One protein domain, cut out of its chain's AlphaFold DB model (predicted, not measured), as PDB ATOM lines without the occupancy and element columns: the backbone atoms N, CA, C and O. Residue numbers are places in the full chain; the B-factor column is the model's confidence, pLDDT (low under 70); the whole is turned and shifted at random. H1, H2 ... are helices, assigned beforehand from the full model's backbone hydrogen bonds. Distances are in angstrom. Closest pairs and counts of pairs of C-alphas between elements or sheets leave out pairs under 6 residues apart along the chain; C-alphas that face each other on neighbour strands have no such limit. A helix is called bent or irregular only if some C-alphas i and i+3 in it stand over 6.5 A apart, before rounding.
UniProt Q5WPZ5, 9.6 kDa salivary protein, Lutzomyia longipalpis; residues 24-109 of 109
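Overview. This is residues 24 to 109 of the 109 residues of the protein "9.6 kDa salivary protein" of Lutzomyia longipalpis (UniProt Q5WPZ5). The longest helix, H3, crosses H4 at a steep angle, and H4 in turn has H1 side by side with it, running the opposite way, so that H4 lies between H1 and H3. The short helices H2 and H5 both pack on the first part of H3, and a long link without a named element, residues 43 to 53, runs back along the domain from the end of H1 to H2. Look in the 86 printed residues for five named helices, in the order H1, H2, H3, H4, H5, and no named strand; the class is all helix. The whole is compact, with a radius of gyration of the C-alphas of 13.0 A, and spans 37 by 26 by 22 A.

Along the chain. Find C-alpha 65 at (154.105, 219.692, 184.549); from there H3, residues 65 to 83, runs 27.1 A to C-alpha 83 at (179.132, 209.471, 185.631). H3 is irregular: its C-alphas 66 and 69 are 7.2 A apart. H4 is residues 92 to 102, 15.1 A long. H1, residues 25 to 42, starts at C-alpha 25 at (159.765, 205.847, 173.595) and is 25.7 A long. H2 is residues 54 to 60. H5, residues 105 to 108, is neither bent nor irregular, but only just: C-alphas 105 and 108 are 6.2 A apart.

Arrangement. Begin at H3, the hub, which touches H2, H4 and H5. With residues 74 to 82 alone it touches H4, the closest C-alphas being those of Cys 78 and Cys 99 at 5.7 A; they run opposite ways at a steep tilt of 48 degrees. With residues 65 to 72 alone it touches H2, closest at the C-alphas of Gly 58 and Val 68, 5.9 A, at a steep tilt of 53 degrees. With residues 67 to 74 alone it touches H5, closest at the C-alphas of Asn 67 and Phe 108, 6.4 A. Move on to H1, which touches H4 at a shallow tilt of 8 degrees, opposite ways; the closest C-alphas are those of Ala 33 and Ser 94, 5.0 A. H1 and H5 are close but not clearly touching, and H1 and H3 are apart. In H1, H2 and H4 each O i to N i+4 pair is within hydrogen-bond range, in H3 13 of 15 are, and H5 is too short for such a pair.

Size, cuts and confidence. The two C-alphas farthest apart, those of Ala 42 and Glu 66, are 38.4 A apart. The printed part has no cut and ends at residue 109, the chain's last. The link from H1 to H2 is long, with 11 residues. Mean pLDDT of the printed part is 85.1; look for low confidence, under 70, at residues 50 to 51.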
ATOM      1  N   SER A  24     158.271 202.928 169.977       74.69
ATOM      2  CA  SER A  24     158.087 203.146 171.417       74.69
ATOM      3  C   SER A  24     159.106 204.180 171.904       74.69
ATOM      4  O   SER A  24     160.203 204.242 171.359       74.69
ATOM      5  N   CYS A  25     158.802 204.927 172.970       80.75
ATOM      6  CA  CYS A  25     159.765 205.847 173.595       80.75
ATOM      7  C   CYS A  25     161.130 205.180 173.876       80.75
ATOM      8  O   CYS A  25     162.174 205.800 173.715       80.75
ATOM      9  N   GLU A  26     161.156 203.888 174.222       84.44
ATOM     10  CA  GLU A  26     162.405 203.138 174.420       84.44
ATOM     11  C   GLU A  26     163.235 203.011 173.131       84.44
ATOM     12  O   GLU A  26     164.467 203.053 173.176       84.44
ATOM     13  N   ASN A  27     162.575 202.872 171.976       82.88
ATOM     14  CA  ASN A  27     163.240 202.862 170.678       82.88
ATOM     15  C   ASN A  27     163.817 204.243 170.356       82.88
ATOM     16  O   ASN A  27     164.971 204.320 169.950       82.88
ATOM     17  N   ASP A  28     163.071 205.316 170.623       81.56
ATOM     18  CA  ASP A  28     163.542 206.690 170.404       81.56
ATOM     19  C   ASP A  28     164.759 207.001 171.289       81.56
ATOM     20  O   ASP A  28     165.768 207.525 170.810       81.56
ATOM     21  N   LEU A  29     164.729 206.582 172.560       83.06
ATOM     22  CA  LEU A  29     165.881 206.666 173.462       83.06
ATOM     23  C   LEU A  29     167.078 205.855 172.937       83.06
ATOM     24  O   LEU A  29     168.229 206.278 173.068       83.06
ATOM     25  N   THR A  30     166.844 204.682 172.354       86.81
ATOM     26  CA  THR A  30     167.921 203.833 171.822       86.81
ATOM     27  C   THR A  30     168.523 204.426 170.544       86.81
ATOM     28  O   THR A  30     169.746 204.453 170.386       86.81
ATOM     29  N   GLU A  31     167.689 204.934 169.639       85.44
ATOM     30  CA  GLU A  31     168.117 205.562 168.387       85.44
ATOM     31  C   GLU A  31     168.866 206.871 168.640       85.44
ATOM     32  O   GLU A  31     169.942 207.074 168.070       85.44
ATOM     33  N   ALA A  32     168.367 207.711 169.551       82.94
ATOM     34  CA  ALA A  32     169.054 208.927 169.970       82.94
ATOM     35  C   ALA A  32     170.435 208.610 170.564       82.94
ATOM     36  O   ALA A  32     171.432 209.207 170.162       82.94
ATOM     37  N   ALA A  33     170.529 207.621 171.458       86.94
ATOM     38  CA  ALA A  33     171.808 207.198 172.029       86.94
ATOM     39  C   ALA A  33     172.802 206.720 170.972       86.94
ATOM     40  O   ALA A  33     173.976 207.096 171.009       86.94
ATOM     41  N   LYS A  34     172.323 205.933 170.006       88.44
ATOM     42  CA  LYS A  34     173.145 205.446 168.902       88.44
ATOM     43  C   LYS A  34     173.657 206.591 168.032       88.44
ATOM     44  O   LYS A  34     174.849 206.629 167.745       88.44
ATOM     45  N   TYR A  35     172.789 207.535 167.669       86.38
ATOM     46  CA  TYR A  35     173.177 208.718 166.900       86.38
ATOM     47  C   TYR A  35     174.322 209.481 167.583       86.38
ATOM     48  O   TYR A  35     175.327 209.806 166.960       86.38
ATOM     49  N   LEU A  36     174.218 209.697 168.893       85.38
ATOM     50  CA  LEU A  36     175.238 210.404 169.672       85.38
ATOM     51  C   LEU A  36     176.543 209.628 169.786       85.38
ATOM     52  O   LEU A  36     177.626 210.205 169.706       85.38
ATOM     53  N   GLN A  37     176.446 208.315 169.973       88.25
ATOM     54  CA  GLN A  37     177.609 207.448 169.972       88.25
ATOM     55  C   GLN A  37     178.325 207.496 168.614       88.25
ATOM     56  O   GLN A  37     179.555 207.553 168.588       88.25
ATOM     57  N   ASP A  38     177.587 207.521 167.502       88.31
ATOM     58  CA  ASP A  38     178.142 207.636 166.150       88.31
ATOM     59  C   ASP A  38     178.831 209.000 165.935       88.31
ATOM     60  O   ASP A  38     179.989 209.031 165.511       88.31
ATOM     61  N   GLU A  39     178.198 210.112 166.327       88.06
ATOM     62  CA  GLU A  39     178.789 211.464 166.266       88.06
ATOM     63  C   GLU A  39     180.053 211.585 167.138       88.06
ATOM     64  O   GLU A  39     181.064 212.166 166.737       88.06
ATOM     65  N   CYS A  40     180.040 210.982 168.328       90.00
ATOM     66  CA  CYS A  40     181.206 210.938 169.209       90.00
ATOM     67  C   CYS A  40     182.340 210.109 168.594       90.00
ATOM     68  O   CYS A  40     183.511 210.501 168.632       90.00
ATOM     69  N   ASN A  41     182.012 208.971 167.977       91.19
ATOM     70  CA  ASN A  41     182.994 208.135 167.292       91.19
ATOM     71  C   ASN A  41     183.593 208.832 166.064       91.19
ATOM     72  O   ASN A  41     184.784 208.644 165.793       91.19
ATOM     73  N   ALA A  42     182.802 209.654 165.371       93.06
ATOM     74  CA  ALA A  42     183.249 210.527 164.289       93.06
ATOM     75  C   ALA A  42     184.109 211.711 164.780       93.06
ATOM     76  O   ALA A  42     184.856 212.291 163.994       93.06
ATOM     77  N   GLY A  43     184.075 212.020 166.081       89.56
ATOM     78  CA  GLY A  43     184.803 213.136 166.689       89.56
ATOM     79  C   GLY A  43     184.087 214.483 166.567       89.56
ATOM     80  O   GLY A  43     184.707 215.514 166.822       89.56
ATOM     81  N   GLU A  44     182.808 214.473 166.190       87.31
ATOM     82  CA  GLU A  44     181.962 215.667 166.057       87.31
ATOM     83  C   GLU A  44     181.513 216.195 167.429       87.31
ATOM     84  O   GLU A  44     181.367 217.403 167.629       87.31
ATOM     85  N   ILE A  45     181.361 215.295 168.408       84.94
ATOM     86  CA  ILE A  45     181.100 215.640 169.810       84.94
ATOM     87  C   ILE A  45     182.143 215.016 170.739       84.94
ATOM     88  O   ILE A  45     182.784 214.014 170.420       84.94
ATOM     89  N   ALA A  46     182.319 215.627 171.910       85.81
ATOM     90  CA  ALA A  46     183.240 215.132 172.919       85.81
ATOM     91  C   ALA A  46     182.712 213.847 173.572       85.81
ATOM     92  O   ALA A  46     181.520 213.703 173.843       85.81
ATOM     93  N   ASP A  47     183.633 212.932 173.878       86.25
ATOM     94  CA  ASP A  47     183.373 211.765 174.719       86.25
ATOM     95  C   ASP A  47     183.319 212.212 176.188       86.25
ATOM     96  O   ASP A  47     184.210 211.930 176.992       86.25
ATOM     97  N   GLU A  48     182.299 212.996 176.520       83.56
ATOM     98  CA  GLU A  48     182.029 213.506 177.857       83.56
ATOM     99  C   GLU A  48     180.527 213.511 178.141       83.56
ATOM    100  O   GLU A  48     179.697 213.554 177.233       83.56
ATOM    101  N   PHE A  49     180.163 213.420 179.419       74.12
ATOM    102  CA  PHE A  49     178.775 213.635 179.805       74.12
ATOM    103  C   PHE A  49     178.468 215.127 179.697       74.12
ATOM    104  O   PHE A  49     179.168 215.946 180.291       74.12
ATOM    105  N   LEU A  50     177.417 215.479 178.961       69.94
ATOM    106  CA  LEU A  50     176.964 216.863 178.911       69.94
ATOM    107  C   LEU A  50     176.285 217.251 180.219       69.94
ATOM    108  O   LEU A  50     175.555 216.427 180.760       69.94
ATOM    109  N   PRO A  51     176.482 218.479 180.719       69.62
ATOM    110  CA  PRO A  51     175.921 218.889 181.997       69.62
ATOM    111  C   PRO A  51     174.398 218.728 182.012       69.62
ATOM    112  O   PRO A  51     173.703 219.225 181.132       69.62
ATOM    113  N   PHE A  52     173.895 218.041 183.036       75.06
ATOM    114  CA  PHE A  52     172.467 217.931 183.302       75.06
ATOM    115  C   PHE A  52     171.868 219.304 183.648       75.06
ATOM    116  O   PHE A  52     172.433 220.039 184.462       75.06
ATOM    117  N   SER A  53     170.709 219.617 183.065       78.00
ATOM    118  CA  SER A  53     169.957 220.846 183.321       78.00
ATOM    119  C   SER A  53     168.519 220.527 183.731       78.00
ATOM    120  O   SER A  53     167.741 219.992 182.944       78.00
ATOM    121  N   GLU A  54     168.147 220.880 184.967       78.12
ATOM    122  CA  GLU A  54     166.760 220.750 185.448       78.12
ATOM    123  C   GLU A  54     165.802 221.673 184.673       78.12
ATOM    124  O   GLU A  54     164.643 221.322 184.458       78.12
ATOM    125  N   GLU A  55     166.293 222.828 184.208       81.06
ATOM    126  CA  GLU A  55     165.530 223.773 183.383       81.06
ATOM    127  C   GLU A  55     165.110 223.134 182.054       81.06
ATOM    128  O   GLU A  55     163.939 223.207 181.689       81.06
ATOM    129  N   GLU A  56     166.017 222.410 181.387       77.62
ATOM    130  CA  GLU A  56     165.723 221.733 180.113       77.62
ATOM    131  C   GLU A  56     164.671 220.629 180.273       77.62
ATOM    132  O   GLU A  56     163.822 220.445 179.400       77.62
ATOM    133  N   VAL A  57     164.682 219.912 181.403       76.25
ATOM    134  CA  VAL A  57     163.635 218.924 181.712       76.25
ATOM    135  C   VAL A  57     162.284 219.617 181.899       76.25
ATOM    136  O   VAL A  57     161.269 219.127 181.404       76.25
ATOM    137  N   GLY A  58     162.263 220.764 182.584       75.38
ATOM    138  CA  GLY A  58     161.059 221.569 182.775       75.38
ATOM    139  C   GLY A  58     160.479 222.103 181.462       75.38
ATOM    140  O   GLY A  58     159.267 222.032 181.260       75.38
ATOM    141  N   GLU A  59     161.328 222.587 180.554       79.19
ATOM    142  CA  GLU A  59     160.905 223.051 179.227       79.19
ATOM    143  C   GLU A  59     160.340 221.904 178.373       79.19
ATOM    144  O   GLU A  59     159.254 222.040 177.797       79.19
ATOM    145  N   ALA A  60     161.023 220.754 178.352       72.06
ATOM    146  CA  ALA A  60     160.606 219.577 177.587       72.06
ATOM    147  C   ALA A  60     159.284 218.958 178.079       72.06
ATOM    148  O   ALA A  60     158.569 218.325 177.305       72.06
ATOM    149  N   LEU A  61     158.946 219.152 179.355       76.88
ATOM    150  CA  LEU A  61     157.713 218.669 179.984       76.88
ATOM    151  C   LEU A  61     156.714 219.784 180.298       76.88
ATOM    152  O   LEU A  61     155.816 219.594 181.119       76.88
ATOM    153  N   SER A  62     156.833 220.935 179.640       78.31
ATOM    154  CA  SER A  62     155.929 222.071 179.856       78.31
ATOM    155  C   SER A  62     154.442 221.718 179.666       78.31
ATOM    156  O   SER A  62     153.596 222.269 180.372       78.31
ATOM    157  N   ASP A  63     154.128 220.743 178.806       78.19
ATOM    158  CA  ASP A  63     152.770 220.222 178.579       78.19
ATOM    159  C   ASP A  63     152.310 219.159 179.604       78.19
ATOM    160  O   ASP A  63     151.127 218.814 179.642       78.19
ATOM    161  N   LYS A  64     153.221 218.632 180.432       78.06
ATOM    162  CA  LYS A  64     152.960 217.629 181.487       78.06
ATOM    163  C   LYS A  64     153.687 218.001 182.794       78.06
ATOM    164  O   LYS A  64     154.551 217.246 183.265       78.06
ATOM    165  N   PRO A  65     153.379 219.166 183.393       82.44
ATOM    166  CA  PRO A  65     154.105 219.692 184.549       82.44
ATOM    167  C   PRO A  65     154.071 218.758 185.770       82.44
ATOM    168  O   PRO A  65     154.997 218.771 186.582       82.44
ATOM    169  N   GLU A  66     153.041 217.917 185.899       85.75
ATOM    170  CA  GLU A  66     152.914 216.915 186.961       85.75
ATOM    171  C   GLU A  66     154.019 215.845 186.931       85.75
ATOM    172  O   GLU A  66     154.347 215.282 187.975       85.75
ATOM    173  N   ASN A  67     154.628 215.604 185.765       83.62
ATOM    174  CA  ASN A  67     155.665 214.589 185.582       83.62
ATOM    175  C   ASN A  67     157.087 215.152 185.743       83.62
ATOM    176  O   ASN A  67     158.030 214.374 185.886       83.62
ATOM    177  N   VAL A  68     157.256 216.483 185.757       84.75
ATOM    178  CA  VAL A  68     158.571 217.156 185.769       84.75
ATOM    179  C   VAL A  68     159.451 216.653 186.906       84.75
ATOM    180  O   VAL A  68     160.612 216.327 186.681       84.75
ATOM    181  N   GLN A  69     158.910 216.548 188.121       88.94
ATOM    182  CA  GLN A  69     159.689 216.143 189.290       88.94
ATOM    183  C   GLN A  69     160.195 214.694 189.197       88.94
ATOM    184  O   GLN A  69     161.355 214.435 189.523       88.94
ATOM    185  N   GLU A  70     159.348 213.759 188.761       88.81
ATOM    186  CA  GLU A  70     159.706 212.339 188.630       88.81
ATOM    187  C   GLU A  70     160.703 212.119 187.492       88.81
ATOM    188  O   GLU A  70     161.740 211.482 187.689       88.81
ATOM    189  N   VAL A  71     160.462 212.731 186.330       85.31
ATOM    190  CA  VAL A  71     161.397 212.681 185.197       85.31
ATOM    191  C   VAL A  71     162.740 213.297 185.588       85.31
ATOM    192  O   VAL A  71     163.777 212.682 185.356       85.31
ATOM    193  N   THR A  72     162.744 214.447 186.267       88.19
ATOM    194  CA  THR A  72     163.969 215.085 186.782       88.19
ATOM    195  C   THR A  72     164.740 214.144 187.707       88.19
ATOM    196  O   THR A  72     165.957 214.013 187.581       88.19
ATOM    197  N   ASN A  73     164.047 213.452 188.616       90.62
ATOM    198  CA  ASN A  73     164.670 212.499 189.534       90.62
ATOM    199  C   ASN A  73     165.299 211.311 188.800       90.62
ATOM    200  O   ASN A  73     166.415 210.914 189.142       90.62
ATOM    201  N   ILE A  74     164.613 210.761 187.794       89.12
ATOM    202  CA  ILE A  74     165.134 209.650 186.990       89.12
ATOM    203  C   ILE A  74     166.346 210.098 186.177       89.12
ATOM    204  O   ILE A  74     167.391 209.448 186.240       89.12
ATOM    205  N   VAL A  75     166.225 211.213 185.451       88.00
ATOM    206  CA  VAL A  75     167.289 211.727 184.580       88.00
ATOM    207  C   VAL A  75     168.537 212.033 185.402       88.00
ATOM    208  O   VAL A  75     169.609 211.507 185.104       88.00
ATOM    209  N   ARG A  76     168.392 212.793 186.495       89.44
ATOM    210  CA  ARG A  76     169.493 213.098 187.418       89.44
ATOM    211  C   ARG A  76     170.108 211.830 188.009       89.44
ATOM    212  O   ARG A  76     171.326 211.687 187.990       89.44
ATOM    213  N   GLY A  77     169.284 210.902 188.495       90.38
ATOM    214  CA  GLY A  77     169.767 209.669 189.120       90.38
ATOM    215  C   GLY A  77     170.570 208.789 188.161       90.38
ATOM    216  O   GLY A  77     171.611 208.256 188.538       90.38
ATOM    217  N   CYS A  78     170.129 208.670 186.909       90.75
ATOM    218  CA  CYS A  78     170.879 207.968 185.871       90.75
ATOM    219  C   CYS A  78     172.169 208.697 185.498       90.75
ATOM    220  O   CYS A  78     173.218 208.073 185.372       90.75
ATOM    221  N   PHE A  79     172.120 210.021 185.389       89.12
ATOM    222  CA  PHE A  79     173.285 210.827 185.060       89.12
ATOM    223  C   PHE A  79     174.384 210.743 186.132       89.12
ATOM    224  O   PHE A  79     175.562 210.600 185.806       89.12
ATOM    225  N   GLU A  80     174.017 210.789 187.412       90.25
ATOM    226  CA  GLU A  80     174.942 210.602 188.537       90.25
ATOM    227  C   GLU A  80     175.500 209.172 188.587       90.25
ATOM    228  O   GLU A  80     176.700 208.981 188.794       90.25
ATOM    229  N   ALA A  81     174.648 208.165 188.361       90.50
ATOM    230  CA  ALA A  81     175.052 206.762 188.381       90.50
ATOM    231  C   ALA A  81     176.024 206.415 187.246       90.50
ATOM    232  O   ALA A  81     177.012 205.722 187.485       90.50
ATOM    233  N   GLU A  82     175.768 206.896 186.028       90.12
ATOM    234  CA  GLU A  82     176.631 206.620 184.881       90.12
ATOM    235  C   GLU A  82     177.913 207.462 184.909       90.12
ATOM    236  O   GLU A  82     178.964 206.948 184.540       90.12
ATOM    237  N   GLN A  83     177.896 208.697 185.426       85.69
ATOM    238  CA  GLN A  83     179.132 209.471 185.631       85.69
ATOM    239  C   GLN A  83     180.113 208.811 186.600       85.69
ATOM    240  O   GLN A  83     181.323 208.991 186.468       85.69
ATOM    241  N   ALA A  84     179.606 208.065 187.583       87.69
ATOM    242  CA  ALA A  84     180.439 207.357 188.546       87.69
ATOM    243  C   ALA A  84     181.101 206.090 187.967       87.69
ATOM    244  O   ALA A  84     181.920 205.470 188.651       87.69
ATOM    245  N   LYS A  85     180.748 205.684 186.741       89.00
ATOM    246  CA  LYS A  85     181.272 204.486 186.075       89.00
ATOM    247  C   LYS A  85     182.304 204.852 185.011       89.00
ATOM    248  O   LYS A  85     182.233 205.899 184.375       89.00
ATOM    249  N   GLU A  86     183.243 203.939 184.785       89.38
ATOM    250  CA  GLU A  86     184.077 203.977 183.587       89.38
ATOM    251  C   GLU A  86     183.294 203.402 182.403       89.38
ATOM    252  O   GLU A  86     182.687 202.336 182.510       89.38
ATOM    253  N   HIS A  87     183.335 204.109 181.277       88.88
ATOM    254  CA  HIS A  87     182.700 203.709 180.022       88.88
ATOM    255  C   HIS A  87     183.762 203.456 178.962       88.88
ATOM    256  O   HIS A  87     184.812 204.108 178.963       88.88
ATOM    257  N   GLY A  88     183.478 202.555 178.022       90.38
ATOM    258  CA  GLY A  88     184.227 202.516 176.775       90.38
ATOM    259  C   GLY A  88     184.046 203.814 175.985       90.38
ATOM    260  O   GLY A  88     183.146 204.617 176.250       90.38
ATOM    261  N   LYS A  89     184.918 204.027 174.993       89.06
ATOM    262  CA  LYS A  89     184.899 205.239 174.167       89.06
ATOM    263  C   LYS A  89     183.507 205.452 173.562       89.06
ATOM    264  O   LYS A  89     183.022 204.588 172.833       89.06
ATOM    265  N   CYS A  90     182.893 206.600 173.843       89.38
ATOM    266  CA  CYS A  90     181.555 206.987 173.380       89.38
ATOM    267  C   CYS A  90     180.392 206.089 173.853       89.38
ATOM    268  O   CYS A  90     179.246 206.337 173.484       89.38
ATOM    269  N   GLU A  91     180.629 205.071 174.685       92.44
ATOM    270  CA  GLU A  91     179.579 204.141 175.141       92.44
ATOM    271  C   GLU A  91     178.663 204.757 176.208       92.44
ATOM    272  O   GLU A  91     177.555 204.272 176.440       92.44
ATOM    273  N   ARG A  92     179.085 205.879 176.804       90.06
ATOM    274  CA  ARG A  92     178.346 206.593 177.851       90.06
ATOM    275  C   ARG A  92     176.923 206.990 177.447       90.06
ATOM    276  O   ARG A  92     176.034 207.004 178.291       90.06
ATOM    277  N   PHE A  93     176.692 207.305 176.167       88.62
ATOM    278  CA  PHE A  93     175.372 207.707 175.665       88.62
ATOM    279  C   PHE A  93     174.398 206.525 175.657       88.62
ATOM    280  O   PHE A  93     173.249 206.658 176.080       88.62
ATOM    281  N   SER A  94     174.885 205.353 175.246       90.12
ATOM    282  CA  SER A  94     174.130 204.098 175.268       90.12
ATOM    283  C   SER A  94     173.867 203.622 176.694       90.12
ATOM    284  O   SER A  94     172.745 203.218 176.997       90.12
ATOM    285  N   ALA A  95     174.845 203.748 177.596       92.12
ATOM    286  CA  ALA A  95     174.659 203.433 179.013       92.12
ATOM    287  C   ALA A  95     173.601 204.335 179.677       92.12
ATOM    288  O   ALA A  95     172.740 203.858 180.417       92.12
ATOM    289  N   LEU A  96     173.615 205.635 179.363       90.12
ATOM    290  CA  LEU A  96     172.644 206.591 179.894       90.12
ATOM    291  C   LEU A  96     171.215 206.291 179.411       90.12
ATOM    292  O   LEU A  96     170.283 206.274 180.214       90.12
ATOM    293  N   SER A  97     171.054 205.985 178.122       89.38
ATOM    294  CA  SER A  97     169.765 205.582 177.546       89.38
ATOM    295  C   SER A  97     169.233 204.279 178.145       89.38
ATOM    296  O   SER A  97     168.068 204.217 178.543       89.38
ATOM    297  N   GLN A  98     170.095 203.272 178.325       91.50
ATOM    298  CA  GLN A  98     169.716 202.041 179.022       91.50
ATOM    299  C   GLN A  98     169.240 202.319 180.446       91.50
ATOM    300  O   GLN A  98     168.204 201.794 180.844       91.50
ATOM    301  N   CYS A  99     169.922 203.197 181.188       91.94
ATOM    302  CA  CYS A  99     169.469 203.568 182.524       91.94
ATOM    303  C   CYS A  99     168.070 204.206 182.500       91.94
ATOM    304  O   CYS A  99     167.222 203.856 183.322       91.94
ATOM    305  N   TYR A 100     167.777 205.094 181.544       89.19
ATOM    306  CA  TYR A 100     166.440 205.686 181.411       89.19
ATOM    307  C   TYR A 100     165.355 204.638 181.137       89.19
ATOM    308  O   TYR A 100     164.281 204.692 181.746       89.19
ATOM    309  N   ILE A 101     165.644 203.663 180.273       87.50
ATOM    310  CA  ILE A 101     164.738 202.550 179.964       87.50
ATOM    311  C   ILE A 101     164.530 201.669 181.207       87.50
ATOM    312  O   ILE A 101     163.395 201.408 181.597       87.50
ATOM    313  N   GLU A 102     165.603 201.287 181.904       93.00
ATOM    314  CA  GLU A 102     165.535 200.488 183.139       93.00
ATOM    315  C   GLU A 102     164.767 201.191 184.267       93.00
ATOM    316  O   GLU A 102     164.094 200.545 185.074       93.00
ATOM    317  N   LYS A 103     164.843 202.526 184.330       91.12
ATOM    318  CA  LYS A 103     164.068 203.355 185.266       91.12
ATOM    319  C   LYS A 103     162.646 203.644 184.791       91.12
ATOM    320  O   LYS A 103     161.920 204.359 185.481       91.12
ATOM    321  N   ASN A 104     162.236 203.058 183.670       87.19
ATOM    322  CA  ASN A 104     160.908 203.195 183.099       87.19
ATOM    323  C   ASN A 104     160.535 204.671 182.861       87.19
ATOM    324  O   ASN A 104     159.415 205.093 183.151       87.19
ATOM    325  N   LEU A 105     161.486 205.475 182.364       84.56
ATOM    326  CA  LEU A 105     161.268 206.892 182.036       84.56
ATOM    327  C   LEU A 105     160.105 207.065 181.047       84.56
ATOM    328  O   LEU A 105     159.324 208.009 181.138       84.56
ATOM    329  N   CYS A 106     159.953 206.109 180.134       82.88
ATOM    330  CA  CYS A 106     158.939 206.133 179.091       82.88
ATOM    331  C   CYS A 106     157.494 206.049 179.592       82.88
ATOM    332  O   CYS A 106     156.590 206.393 178.842       82.88
ATOM    333  N   GLN A 107     157.240 205.665 180.848       82.50
ATOM    334  CA  GLN A 107     155.874 205.668 181.395       82.50
ATOM    335  C   GLN A 107     155.277 207.082 181.545       82.50
ATOM    336  O   GLN A 107     154.072 207.219 181.751       82.50
ATOM    337  N   PHE A 108     156.111 208.127 181.477       76.00
ATOM    338  CA  PHE A 108     155.699 209.526 181.627       76.00
ATOM    339  C   PHE A 108     155.383 210.218 180.285       76.00
ATOM    340  O   PHE A 108     154.899 211.361 180.281       76.00
ATOM    341  N   PHE A 109     155.599 209.529 179.157       71.38
ATOM    342  CA  PHE A 109     155.470 210.060 177.796       71.38
ATOM    343  C   PHE A 109     154.333 209.403 177.016       71.38
ATOM    344  O   PHE A 109     154.234 208.159 176.998       71.38
TER     345      PHE A 109